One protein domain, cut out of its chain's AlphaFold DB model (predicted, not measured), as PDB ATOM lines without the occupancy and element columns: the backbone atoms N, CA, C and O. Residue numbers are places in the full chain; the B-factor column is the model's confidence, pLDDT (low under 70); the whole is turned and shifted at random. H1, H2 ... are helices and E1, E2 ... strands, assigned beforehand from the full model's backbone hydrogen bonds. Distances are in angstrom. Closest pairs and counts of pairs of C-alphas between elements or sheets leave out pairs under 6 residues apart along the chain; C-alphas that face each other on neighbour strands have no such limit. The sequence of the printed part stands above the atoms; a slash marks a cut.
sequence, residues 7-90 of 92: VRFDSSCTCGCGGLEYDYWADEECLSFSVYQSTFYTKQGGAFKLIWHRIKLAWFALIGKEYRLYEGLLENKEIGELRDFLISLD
ATOM      1  N   VAL A   7     -15.248  21.910   6.232       74.75
ATOM      2  CA  VAL A   7     -14.100  21.331   6.941       74.75
ATOM      3  C   VAL A   7     -13.764  19.991   6.301       74.75
ATOM      4  O   VAL A   7     -14.621  19.114   6.225       74.75
ATOM      5  N   ARG A   8     -12.522  19.852   5.824       74.62
ATOM      6  CA  ARG A   8     -12.023  18.632   5.182       74.62
ATOM      7  C   ARG A   8     -11.040  17.920   6.099       74.62
ATOM      8  O   ARG A   8     -10.099  18.547   6.584       74.62
ATOM      9  N   PHE A   9     -11.235  16.619   6.273       75.12
ATOM     10  CA  PHE A   9     -10.311  15.739   6.983       75.12
ATOM     11  C   PHE A   9      -9.971  14.531   6.115       75.12
ATOM     12  O   PHE A   9     -10.857  13.920   5.520       75.12
ATOM     13  N   ASP A  10      -8.696  14.160   6.070       76.56
ATOM     14  CA  ASP A  10      -8.238  12.931   5.438       76.56
ATOM     15  C   ASP A  10      -7.576  12.010   6.464       76.56
ATOM     16  O   ASP A  10      -6.737  12.427   7.262       76.56
ATOM     17  N   SER A  11      -7.952  10.732   6.439       77.12
ATOM     18  CA  SER A  11      -7.204   9.678   7.119       77.12
ATOM     19  C   SER A  11      -6.699   8.693   6.078       77.12
ATOM     20  O   SER A  11      -7.440   8.209   5.227       77.12
ATOM     21  N   SER A  12      -5.405   8.418   6.102       74.75
ATOM     22  CA  SER A  12      -4.739   7.598   5.095       74.75
ATOM     23  C   SER A  12      -4.029   6.436   5.776       74.75
ATOM     24  O   SER A  12      -3.293   6.677   6.735       74.75
ATOM     25  N   CYS A  13      -4.169   5.199   5.275       69.19
ATOM     26  CA  CYS A  13      -3.303   4.102   5.720       69.19
ATOM     27  C   CYS A  13      -1.852   4.517   5.497       69.19
ATOM     28  O   CYS A  13      -1.481   4.932   4.396       69.19
ATOM     29  N   THR A  14      -1.012   4.314   6.506       63.44
ATOM     30  CA  THR A  14       0.442   4.505   6.409       63.44
ATOM     31  C   THR A  14       1.060   3.659   5.292       63.44
ATOM     32  O   THR A  14       2.005   4.076   4.632       63.44
ATOM     33  N   CYS A  15       0.465   2.497   5.023       57.00
ATOM     34  CA  CYS A  15       0.807   1.575   3.947       57.00
ATOM     35  C   CYS A  15       0.323   2.006   2.545       57.00
ATOM     36  O   CYS A  15       0.656   1.373   1.544       57.00
ATOM     37  N   GLY A  16      -0.515   3.040   2.463       57.47
ATOM     38  CA  GLY A  16      -1.065   3.592   1.226       57.47
ATOM     39  C   GLY A  16      -2.104   2.741   0.488       57.47
ATOM     40  O   GLY A  16      -2.514   3.095  -0.625       57.47
ATOM     41  N   CYS A  17      -2.569   1.648   1.100       62.09
ATOM     42  CA  CYS A  17      -3.584   0.759   0.525       62.09
ATOM     43  C   CYS A  17      -5.004   1.341   0.546       62.09
ATOM     44  O   CYS A  17      -5.910   0.750  -0.027       62.09
ATOM     45  N   GLY A  18      -5.209   2.487   1.193       69.56
ATOM     46  CA  GLY A  18      -6.503   3.145   1.213       69.56
ATOM     47  C   GLY A  18      -6.570   4.289   2.202       69.56
ATOM     48  O   GLY A  18      -5.661   4.478   3.011       69.56
ATOM     49  N   GLY A  19      -7.637   5.063   2.113       72.94
ATOM     50  CA  GLY A  19      -7.933   6.124   3.052       72.94
ATOM     51  C   GLY A  19      -9.374   6.587   2.935       72.94
ATOM     52  O   GLY A  19     -10.133   6.140   2.073       72.94
ATOM     53  N   LEU A  20      -9.726   7.460   3.860       78.56
ATOM     54  CA  LEU A  20     -11.028   8.072   4.013       78.56
ATOM     55  C   LEU A  20     -10.864   9.576   3.865       78.56
ATOM     56  O   LEU A  20      -9.953  10.173   4.441       78.56
ATOM     57  N   GLU A  21     -11.739  10.166   3.075       80.12
ATOM     58  CA  GLU A  21     -11.920  11.603   2.981       80.12
ATOM     59  C   GLU A  21     -13.273  11.953   3.571       80.12
ATOM     60  O   GLU A  21     -14.262  11.284   3.278       80.12
ATOM     61  N   TYR A  22     -13.299  12.988   4.399       81.44
ATOM     62  CA  TYR A  22     -14.498  13.505   5.030       81.44
ATOM     63  C   TYR A  22     -14.627  14.980   4.706       81.44
ATOM     64  O   TYR A  22     -13.679  15.748   4.883       81.44
ATOM     65  N   ASP A  23     -15.824  15.362   4.296       80.81
ATOM     66  CA  ASP A  23     -16.208  16.730   4.015       80.81
ATOM     67  C   ASP A  23     -17.459  17.042   4.836       80.81
ATOM     68  O   ASP A  23     -18.530  16.480   4.594       80.81
ATOM     69  N   TYR A  24     -17.305  17.916   5.831       79.94
ATOM     70  CA  TYR A  24     -18.411  18.396   6.655       79.94
ATOM     71  C   TYR A  24     -18.868  19.772   6.180       79.94
ATOM     72  O   TYR A  24     -18.060  20.705   6.073       79.94
ATOM     73  N   TRP A  25     -20.167  19.890   5.929       81.62
ATOM     74  CA  TRP A  25     -20.830  21.102   5.466       81.62
ATOM     75  C   TRP A  25     -21.649  21.675   6.618       81.62
ATOM     76  O   TRP A  25     -22.752  21.212   6.891       81.62
ATOM     77  N   ALA A  26     -21.100  22.673   7.318       72.69
ATOM     78  CA  ALA A  26     -21.713  23.201   8.539       72.69
ATOM     79  C   ALA A  26     -23.100  23.826   8.316       72.69
ATOM     80  O   ALA A  26     -23.916  23.811   9.229       72.69
ATOM     81  N   ASP A  27     -23.356  24.349   7.117       75.19
ATOM     82  CA  ASP A  27     -24.604  25.038   6.776       75.19
ATOM     83  C   ASP A  27     -25.747  24.058   6.444       75.19
ATOM     84  O   ASP A  27     -26.916  24.390   6.618       75.19
ATOM     85  N   GLU A  28     -25.407  22.848   5.986       72.06
ATOM     86  CA  GLU A  28     -26.363  21.777   5.659       72.06
ATOM     87  C   GLU A  28     -26.411  20.689   6.741       72.06
ATOM     88  O   GLU A  28     -27.230  19.783   6.666       72.06
ATOM     89  N   GLU A  29     -25.526  20.774   7.741       77.81
ATOM     90  CA  GLU A  29     -25.339  19.768   8.793       77.81
ATOM     91  C   GLU A  29     -25.135  18.340   8.248       77.81
ATOM     92  O   GLU A  29     -25.531  17.344   8.860       77.81
ATOM     93  N   CYS A  30     -24.481  18.247   7.088       78.38
ATOM     94  CA  CYS A  30     -24.242  17.006   6.363       78.38
ATOM     95  C   CYS A  30     -22.757  16.641   6.366       78.38
ATOM     96  O   CYS A  30     -21.873  17.490   6.191       78.38
ATOM     97  N   LEU A  31     -22.483  15.346   6.502       80.88
ATOM     98  CA  LEU A  31     -21.157  14.757   6.369       80.88
ATOM     99  C   LEU A  31     -21.135  13.864   5.132       80.88
ATOM    100  O   LEU A  31     -21.750  12.802   5.108       80.88
ATOM    101  N   SER A  32     -20.383  14.265   4.114       81.75
ATOM    102  CA  SER A  32     -20.041  13.368   3.011       81.75
ATOM    103  C   SER A  32     -18.714  12.682   3.302       81.75
ATOM    104  O   SER A  32     -17.769  13.328   3.765       81.75
ATOM    105  N   PHE A  33     -18.628  11.387   3.016       80.12
ATOM    106  CA  PHE A  33     -17.382  10.639   3.119       80.12
ATOM    107  C   PHE A  33     -17.123   9.819   1.859       80.12
ATOM    108  O   PHE A  33     -18.037   9.243   1.268       80.12
ATOM    109  N   SER A  34     -15.851   9.724   1.488       76.38
ATOM    110  CA  SER A  34     -15.390   8.934   0.350       76.38
ATOM    111  C   SER A  34     -14.287   7.989   0.801       76.38
ATOM    112  O   SER A  34     -13.257   8.408   1.334       76.38
ATOM    113  N   VAL A  35     -14.485   6.692   0.567       70.50
ATOM    114  CA  VAL A  35     -13.458   5.668   0.772       70.50
ATOM    115  C   VAL A  35     -12.711   5.473  -0.535       70.50
ATOM    116  O   VAL A  35     -13.298   5.121  -1.560       70.50
ATOM    117  N   TYR A  36     -11.396   5.627  -0.494       70.25
ATOM    118  CA  TYR A  36     -10.539   5.345  -1.633       70.25
ATOM    119  C   TYR A  36      -9.612   4.170  -1.316       70.25
ATOM    120  O   TYR A  36      -8.901   4.163  -0.317       70.25
ATOM    121  N   GLN A  37      -9.563   3.176  -2.207       61.47
ATOM    122  CA  GLN A  37      -8.690   1.992  -2.097       61.47
ATOM    123  C   GLN A  37      -7.201   2.278  -2.405       61.47
ATOM    124  O   GLN A  37      -6.419   1.365  -2.659       61.47
ATOM    125  N   SER A  38      -6.778   3.545  -2.448       58.72
ATOM    126  CA  SER A  38      -5.354   3.895  -2.413       58.72
ATOM    127  C   SER A  38      -5.128   5.370  -2.101       58.72
ATOM    128  O   SER A  38      -5.651   6.246  -2.783       58.72
ATOM    129  N   THR A  39      -4.253   5.662  -1.141       53.19
ATOM    130  CA  THR A  39      -3.813   7.040  -0.824       53.19
ATOM    131  C   THR A  39      -2.928   7.633  -1.917       53.19
ATOM    132  O   THR A  39      -2.596   8.817  -1.885       53.19
ATOM    133  N   PHE A  40      -2.595   6.836  -2.939       50.44
ATOM    134  CA  PHE A  40      -2.040   7.345  -4.181       50.44
ATOM    135  C   PHE A  40      -2.935   8.444  -4.765       50.44
ATOM    136  O   PHE A  40      -2.392   9.360  -5.369       50.44
ATOM    137  N   TYR A  41      -4.262   8.380  -4.592       49.12
ATOM    138  CA  TYR A  41      -5.233   9.271  -5.236       49.12
ATOM    139  C   TYR A  41      -5.423  10.638  -4.550       49.12
ATOM    140  O   TYR A  41      -5.769  11.593  -5.236       49.12
ATOM    141  N   THR A  42      -5.133  10.787  -3.250       50.50
ATOM    142  CA  THR A  42      -5.449  12.021  -2.495       50.50
ATOM    143  C   THR A  42      -4.398  13.129  -2.559       50.50
ATOM    144  O   THR A  42      -4.688  14.266  -2.202       50.50
ATOM    145  N   LYS A  43      -3.182  12.852  -3.056       51.28
ATOM    146  CA  LYS A  43      -2.077  13.839  -3.130       51.28
ATOM    147  C   LYS A  43      -1.566  14.123  -4.553       51.28
ATOM    148  O   LYS A  43      -0.408  14.508  -4.736       51.28
ATOM    149  N   GLN A  44      -2.375  13.897  -5.592       52.81
ATOM    150  CA  GLN A  44      -1.899  13.943  -6.986       52.81
ATOM    151  C   GLN A  44      -1.904  15.344  -7.614       52.81
ATOM    152  O   GLN A  44      -2.746  15.669  -8.444       52.81
ATOM    153  N   GLY A  45      -0.891  16.152  -7.303       59.47
ATOM    154  CA  GLY A  45      -0.488  17.265  -8.170       59.47
ATOM    155  C   GLY A  45       0.400  16.780  -9.330       59.47
ATOM    156  O   GLY A  45       1.477  16.232  -9.079       59.47
ATOM    157  N   GLY A  46      -0.030  16.980 -10.587       63.34
ATOM    158  CA  GLY A  46       0.817  16.903 -11.798       63.34
ATOM    159  C   GLY A  46       0.335  15.981 -12.940       63.34
ATOM    160  O   GLY A  46      -0.138  14.868 -12.712       63.34
ATOM    161  N   ALA A  47       0.535  16.413 -14.196       64.94
ATOM    162  CA  ALA A  47       0.055  15.740 -15.418       64.94
ATOM    163  C   ALA A  47       0.615  14.317 -15.638       64.94
ATOM    164  O   ALA A  47      -0.094  13.429 -16.108       64.94
ATOM    165  N   PHE A  48       1.867  14.062 -15.251       68.69
ATOM    166  CA  PHE A  48       2.490  12.741 -15.397       68.69
ATOM    167  C   PHE A  48       1.847  11.679 -14.488       68.69
ATOM    168  O   PHE A  48       1.729  10.509 -14.856       68.69
ATOM    169  N   LYS A  49       1.374  12.087 -13.305       56.56
ATOM    170  CA  LYS A  49       0.712  11.187 -12.350       56.56
ATOM    171  C   LYS A  49      -0.728  10.859 -12.775       56.56
ATOM    172  O   LYS A  49      -1.157   9.726 -12.576       56.56
ATOM    173  N   LEU A  50      -1.402  11.778 -13.478       63.22
ATOM    174  CA  LEU A  50      -2.711  11.557 -14.114       63.22
ATOM    175  C   LEU A  50      -2.662  10.451 -15.186       63.22
ATOM    176  O   LEU A  50      -3.564   9.619 -15.281       63.22
ATOM    177  N   ILE A  51      -1.593  10.417 -15.987       74.69
ATOM    178  CA  ILE A  51      -1.395   9.380 -17.011       74.69
ATOM    179  C   ILE A  51      -1.207   8.013 -16.344       74.69
ATOM    180  O   ILE A  51      -1.884   7.048 -16.699       74.69
ATOM    181  N   TRP A  52      -0.359   7.943 -15.315       70.12
ATOM    182  CA  TRP A  52      -0.172   6.727 -14.522       70.12
ATOM    183  C   TRP A  52      -1.456   6.240 -13.843       70.12
ATOM    184  O   TRP A  52      -1.680   5.033 -13.749       70.12
ATOM    185  N   HIS A  53      -2.315   7.162 -13.404       62.06
ATOM    186  CA  HIS A  53      -3.634   6.844 -12.865       62.06
ATOM    187  C   HIS A  53      -4.516   6.134 -13.903       62.06
ATOM    188  O   HIS A  53      -5.045   5.061 -13.616       62.06
ATOM    189  N   ARG A  54      -4.602   6.659 -15.132       72.62
ATOM    190  CA  ARG A  54      -5.384   6.024 -16.210       72.62
ATOM    191  C   ARG A  54      -4.863   4.633 -16.570       72.62
ATOM    192  O   ARG A  54      -5.660   3.721 -16.771       72.62
ATOM    193  N   ILE A  55      -3.542   4.451 -16.583       76.25
ATOM    194  CA  ILE A  55      -2.911   3.144 -16.832       76.25
ATOM    195  C   ILE A  55      -3.248   2.151 -15.712       76.25
ATOM    196  O   ILE A  55      -3.609   1.011 -15.993       76.25
ATOM    197  N   LYS A  56      -3.182   2.569 -14.440       66.44
ATOM    198  CA  LYS A  56      -3.542   1.705 -13.302       66.44
ATOM    199  C   LYS A  56      -5.026   1.350 -13.264       66.44
ATOM    200  O   LYS A  56      -5.346   0.220 -12.918       66.44
ATOM    201  N   LEU A  57      -5.918   2.273 -13.625       67.56
ATOM    202  CA  LEU A  57      -7.350   1.977 -13.736       67.56
ATOM    203  C   LEU A  57      -7.626   0.950 -14.835       67.56
ATOM    204  O   LEU A  57      -8.328  -0.027 -14.590       67.56
ATOM    205  N   ALA A  58      -7.018   1.128 -16.011       73.94
ATOM    206  CA  ALA A  58      -7.103   0.148 -17.090       73.94
ATOM    207  C   ALA A  58      -6.546  -1.217 -16.650       73.94
ATOM    208  O   ALA A  58      -7.156  -2.248 -16.912       73.94
ATOM    209  N   TRP A  59      -5.435  -1.227 -15.909       74.69
ATOM    210  CA  TRP A  59      -4.867  -2.444 -15.334       74.69
ATOM    211  C   TRP A  59      -5.810  -3.125 -14.335       74.69
ATOM    212  O   TRP A  59      -6.027  -4.328 -14.439       74.69
ATOM    213  N   PHE A  60      -6.405  -2.382 -13.396       64.62
ATOM    214  CA  PHE A  60      -7.353  -2.938 -12.425       64.62
ATOM    215  C   PHE A  60      -8.615  -3.503 -13.078       64.62
ATOM    216  O   PHE A  60      -9.043  -4.590 -12.688       64.62
ATOM    217  N   ALA A  61      -9.130  -2.839 -14.116       66.81
ATOM    218  CA  ALA A  61     -10.221  -3.363 -14.934       66.81
ATOM    219  C   ALA A  61      -9.835  -4.682 -15.633       66.81
ATOM    220  O   ALA A  61     -10.625  -5.622 -15.640       66.81
ATOM    221  N   LEU A  62      -8.610  -4.783 -16.164       73.19
ATOM    222  CA  LEU A  62      -8.113  -5.988 -16.842       73.19
ATOM    223  C   LEU A  62      -7.914  -7.182 -15.898       73.19
ATOM    224  O   LEU A  62      -8.189  -8.312 -16.287       73.19
ATOM    225  N   ILE A  63      -7.449  -6.955 -14.664       76.81
ATOM    226  CA  ILE A  63      -7.232  -8.035 -13.683       76.81
ATOM    227  C   ILE A  63      -8.482  -8.373 -12.855       76.81
ATOM    228  O   ILE A  63      -8.388  -9.137 -11.896       76.81
ATOM    229  N   GLY A  64      -9.637  -7.783 -13.183       57.19
ATOM    230  CA  GLY A  64     -10.904  -8.041 -12.496       57.19
ATOM    231  C   GLY A  64     -10.955  -7.534 -11.051       57.19
ATOM    232  O   GLY A  64     -11.762  -8.019 -10.261       57.19
ATOM    233  N   LYS A  65     -10.100  -6.573 -10.673       53.09
ATOM    234  CA  LYS A  65     -10.220  -5.909  -9.369       53.09
ATOM    235  C   LYS A  65     -11.320  -4.857  -9.464       53.09
ATOM    236  O   LYS A  65     -11.141  -3.835 -10.119       53.09
ATOM    237  N   GLU A  66     -12.450  -5.113  -8.811       49.62
ATOM    238  CA  GLU A  66     -13.565  -4.169  -8.740       49.62
ATOM    239  C   GLU A  66     -13.123  -2.865  -8.064       49.62
ATOM    240  O   GLU A  66     -12.810  -2.832  -6.872       49.62
ATOM    241  N   TYR A  67     -13.110  -1.775  -8.832       52.88
ATOM    242  CA  TYR A  67     -12.946  -0.434  -8.291       52.88
ATOM    243  C   TYR A  67     -14.244  -0.046  -7.583       52.88
ATOM    244  O   TYR A  67     -15.212   0.365  -8.221       52.88
ATOM    245  N   ARG A  68     -14.283  -0.218  -6.263       51.25
ATOM    246  CA  ARG A  68     -15.425   0.200  -5.453       51.25
ATOM    247  C   ARG A  68     -15.129   1.569  -4.861       51.25
ATOM    248  O   ARG A  68     -14.431   1.681  -3.854       51.25
ATOM    249  N   LEU A  69     -15.616   2.601  -5.542       52.09
ATOM    250  CA  LEU A  69     -15.731   3.932  -4.966       52.09
ATOM    251  C   LEU A  69     -16.949   3.899  -4.041       52.09
ATOM    252  O   LEU A  69     -18.078   3.790  -4.514       52.09
ATOM    253  N   TYR A  70     -16.708   3.893  -2.734       61.50
ATOM    254  CA  TYR A  70     -17.778   3.994  -1.751       61.50
ATOM    255  C   TYR A  70     -17.871   5.451  -1.322       61.50
ATOM    256  O   TYR A  70     -17.010   5.935  -0.589       61.50
ATOM    257  N   GLU A  71     -18.894   6.135  -1.819       64.88
ATOM    258  CA  GLU A  71     -19.283   7.466  -1.361       64.88
ATOM    259  C   GLU A  71     -20.563   7.323  -0.545       64.88
ATOM    260  O   GLU A  71     -21.473   6.581  -0.928       64.88
ATOM    261  N   GLY A  72     -20.608   7.994   0.597       76.06
ATOM    262  CA  GLY A  72     -21.781   8.049   1.452       76.06
ATOM    263  C   GLY A  72     -22.049   9.479   1.886       76.06
ATOM    264  O   GLY A  72     -21.124  10.276   2.060       76.06
ATOM    265  N   LEU A  73     -23.328   9.793   2.051       79.81
ATOM    266  CA  LEU A  73     -23.803  11.032   2.645       79.81
ATOM    267  C   LEU A  73     -24.509  10.661   3.946       79.81
ATOM    268  O   LEU A  73     -25.319   9.738   3.943       79.81
ATOM    269  N   LEU A  74     -24.160  11.346   5.028       83.25
ATOM    270  CA  LEU A  74     -24.803  11.209   6.325       83.25
ATOM    271  C   LEU A  74     -25.411  12.551   6.715       83.25
ATOM    272  O   LEU A  74     -24.717  13.571   6.750       83.25
ATOM    273  N   GLU A  75     -26.693  12.530   7.036       84.62
ATOM    274  CA  GLU A  75     -27.402  13.632   7.668       84.62
ATOM    275  C   GLU A  75     -27.122  13.660   9.177       84.62
ATOM    276  O   GLU A  75     -26.640  12.698   9.783       84.62
ATOM    277  N   ASN A  76     -27.479  14.769   9.820       80.81
ATOM    278  CA  ASN A  76     -27.161  15.034  11.221       80.81
ATOM    279  C   ASN A  76     -27.627  13.931  12.196       80.81
ATOM    280  O   ASN A  76     -26.940  13.593  13.163       80.81
ATOM    281  N   LYS A  77     -28.773  13.300  11.905       84.94
ATOM    282  CA  LYS A  77     -29.277  12.153  12.673       84.94
ATOM    283  C   LYS A  77     -28.348  10.936  12.567       84.94
ATOM    284  O   LYS A  77     -28.014  10.326  13.579       84.94
ATOM    285  N   GLU A  78     -27.922  10.604  11.355       84.88
ATOM    286  CA  GLU A  78     -27.086   9.435  11.058       84.88
ATOM    287  C   GLU A  78     -25.658   9.630  11.581       84.88
ATOM    288  O   GLU A  78     -25.019   8.680  12.032       84.88
ATOM    289  N   ILE A  79     -25.175  10.878  11.606       83.75
ATOM    290  CA  ILE A  79     -23.918  11.255  12.267       83.75
ATOM    291  C   ILE A  79     -23.990  10.953  13.771       83.75
ATOM    292  O   ILE A  79     -23.039  10.403  14.335       83.75
ATOM    293  N   GLY A  80     -25.111  11.286  14.419       84.06
ATOM    294  CA  GLY A  80     -25.356  10.968  15.827       84.06
ATOM    295  C   GLY A  80     -25.337   9.463  16.097       84.06
ATOM    296  O   GLY A  80     -24.600   9.001  16.966       84.06
ATOM    297  N   GLU A  81     -26.072   8.691  15.294       88.31
ATOM    298  CA  GLU A  81     -26.119   7.226  15.400       88.31
ATOM    299  C   GLU A  81     -24.739   6.585  15.176       88.31
ATOM    300  O   GLU A  81     -24.331   5.698  15.931       88.31
ATOM    301  N   LEU A  82     -23.977   7.067  14.187       83.75
ATOM    302  CA  LEU A  82     -22.616   6.600  13.923       83.75
ATOM    303  C   LEU A  82     -21.681   6.895  15.100       83.75
ATOM    304  O   LEU A  82     -20.881   6.041  15.480       83.75
ATOM    305  N   ARG A  83     -21.773   8.089  15.694       84.81
ATOM    306  CA  ARG A  83     -20.972   8.461  16.867       84.81
ATOM    307  C   ARG A  83     -21.256   7.528  18.041       84.81
ATOM    308  O   ARG A  83     -20.309   7.024  18.643       84.81
ATOM    309  N   ASP A  84     -22.525   7.303  18.357       89.06
ATOM    310  CA  ASP A  84     -22.923   6.453  19.481       89.06
ATOM    311  C   ASP A  84     -22.480   5.002  19.258       89.06
ATOM    312  O   ASP A  84     -21.945   4.364  20.168       89.06
ATOM    313  N   PHE A  85     -22.599   4.512  18.021       87.44
ATOM    314  CA  PHE A  85     -22.069   3.212  17.626       87.44
ATOM    315  C   PHE A  85     -20.549   3.122  17.818       87.44
ATOM    316  O   PHE A  85     -20.073   2.183  18.453       87.44
ATOM    317  N   LEU A  86     -19.773   4.099  17.339       82.44
ATOM    318  CA  LEU A  86     -18.312   4.099  17.492       82.44
ATOM    319  C   LEU A  86     -17.873   4.162  18.961       82.44
ATOM    320  O   LEU A  86     -16.936   3.463  19.342       82.44
ATOM    321  N   ILE A  87     -18.570   4.942  19.796       86.94
ATOM    322  CA  ILE A  87     -18.336   4.981  21.249       86.94
ATOM    323  C   ILE A  87     -18.625   3.610  21.873       86.94
ATOM    324  O   ILE A  87     -17.855   3.144  22.712       86.94
ATOM    325  N   SER A  88     -19.700   2.939  21.445       88.69
ATOM    326  CA  SER A  88     -20.072   1.613  21.958       88.69
ATOM    327  C   SER A  88     -19.050   0.515  21.641       88.69
ATOM    328  O   SER A  88     -19.002  -0.492  22.345       88.69
ATOM    329  N   LEU A  89     -18.219   0.704  20.609       83.69
ATOM    330  CA  LEU A  89     -17.212  -0.267  20.186       83.69
ATOM    331  C   LEU A  89     -15.899  -0.209  20.995       83.69
ATOM    332  O   LEU A  89     -15.033  -1.045  20.749       83.69
ATOM    333  N   ASP A  90     -15.737   0.742  21.929       68.19
ATOM    334  CA  ASP A  90     -14.524   0.951  22.757       68.19
ATOM    335  C   ASP A  90     -13.207   0.848  21.954       68.19
ATOM    336  O   ASP A  90     -12.205   0.293  22.409       68.19
TER     337      ASP A  90
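What this domain is: This is residues 7 to 90 of the 92 residues of an uncharacterized protein of Cytophagales bacterium (UniProt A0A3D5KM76). A four-stranded antiparallel sheet makes the middle of a loose, drawn-out model, with one helix beyond each end of its strands. H2 meets the sheet only with its first part, near the start of E3 and the end of E4, while H1 is held well off the other end by the links from E3 and to E4. The printed part has 84 residues, with E1, E2, E3, H1, E4 and H2 along the chain; the sheet's order is E1 - E2 - E3 - E4 and the class is mixed, helices and strands. The whole is loose, with a radius of gyration of the C-alphas of 15.8 A and spans of 41 by 27 by 22 A.

Where its parts are: Find C-alpha 7 at (-14.100, 21.331, 6.941), where E1, residues 7 to 12, begins. Next come E2, residues 19 to 25, 19.9 A long, and E3, residues 30 to 36, 19.7 A. Look for C-alpha 47 at (0.055, 15.740, -15.418); from there H1 runs 23.3 A to residue 62. E4 is residues 70 to 74, and H2, residues 76 to 88, runs 18.6 A to C-alpha 88 at (-20.072, 1.613, 21.958).

How they stand to each other: E1, E2 and E3 form a meander, each strand the antiparallel neighbour of the one before, with hairpins E1 and E2, E2 and E3. Check N 9 and O 22, 2.9 A, then N 21 and O 34, 2.9 A. E4 is antiparallel to E3, with N 33 and O 72 at 2.9 A. H2 is on the sheet; its closest C-alpha pair with E3 is Cys 30 and Asn 76, 6.0 A. H1 is not on the sheet and is apart from H2. In both helices every O i to N i+4 pair is within hydrogen-bond range.

The domain as a whole: The two C-alphas farthest apart, Phe 48 and Ser 88, are 45.0 A apart. The printed part has no cut and no long link. Residues 58 to 64 and 83 to 90 stand free. The mean pLDDT of the printed part is 71.1, and stretches under 70 include residues 13 to 18, 37 to 50 and 64 to 71.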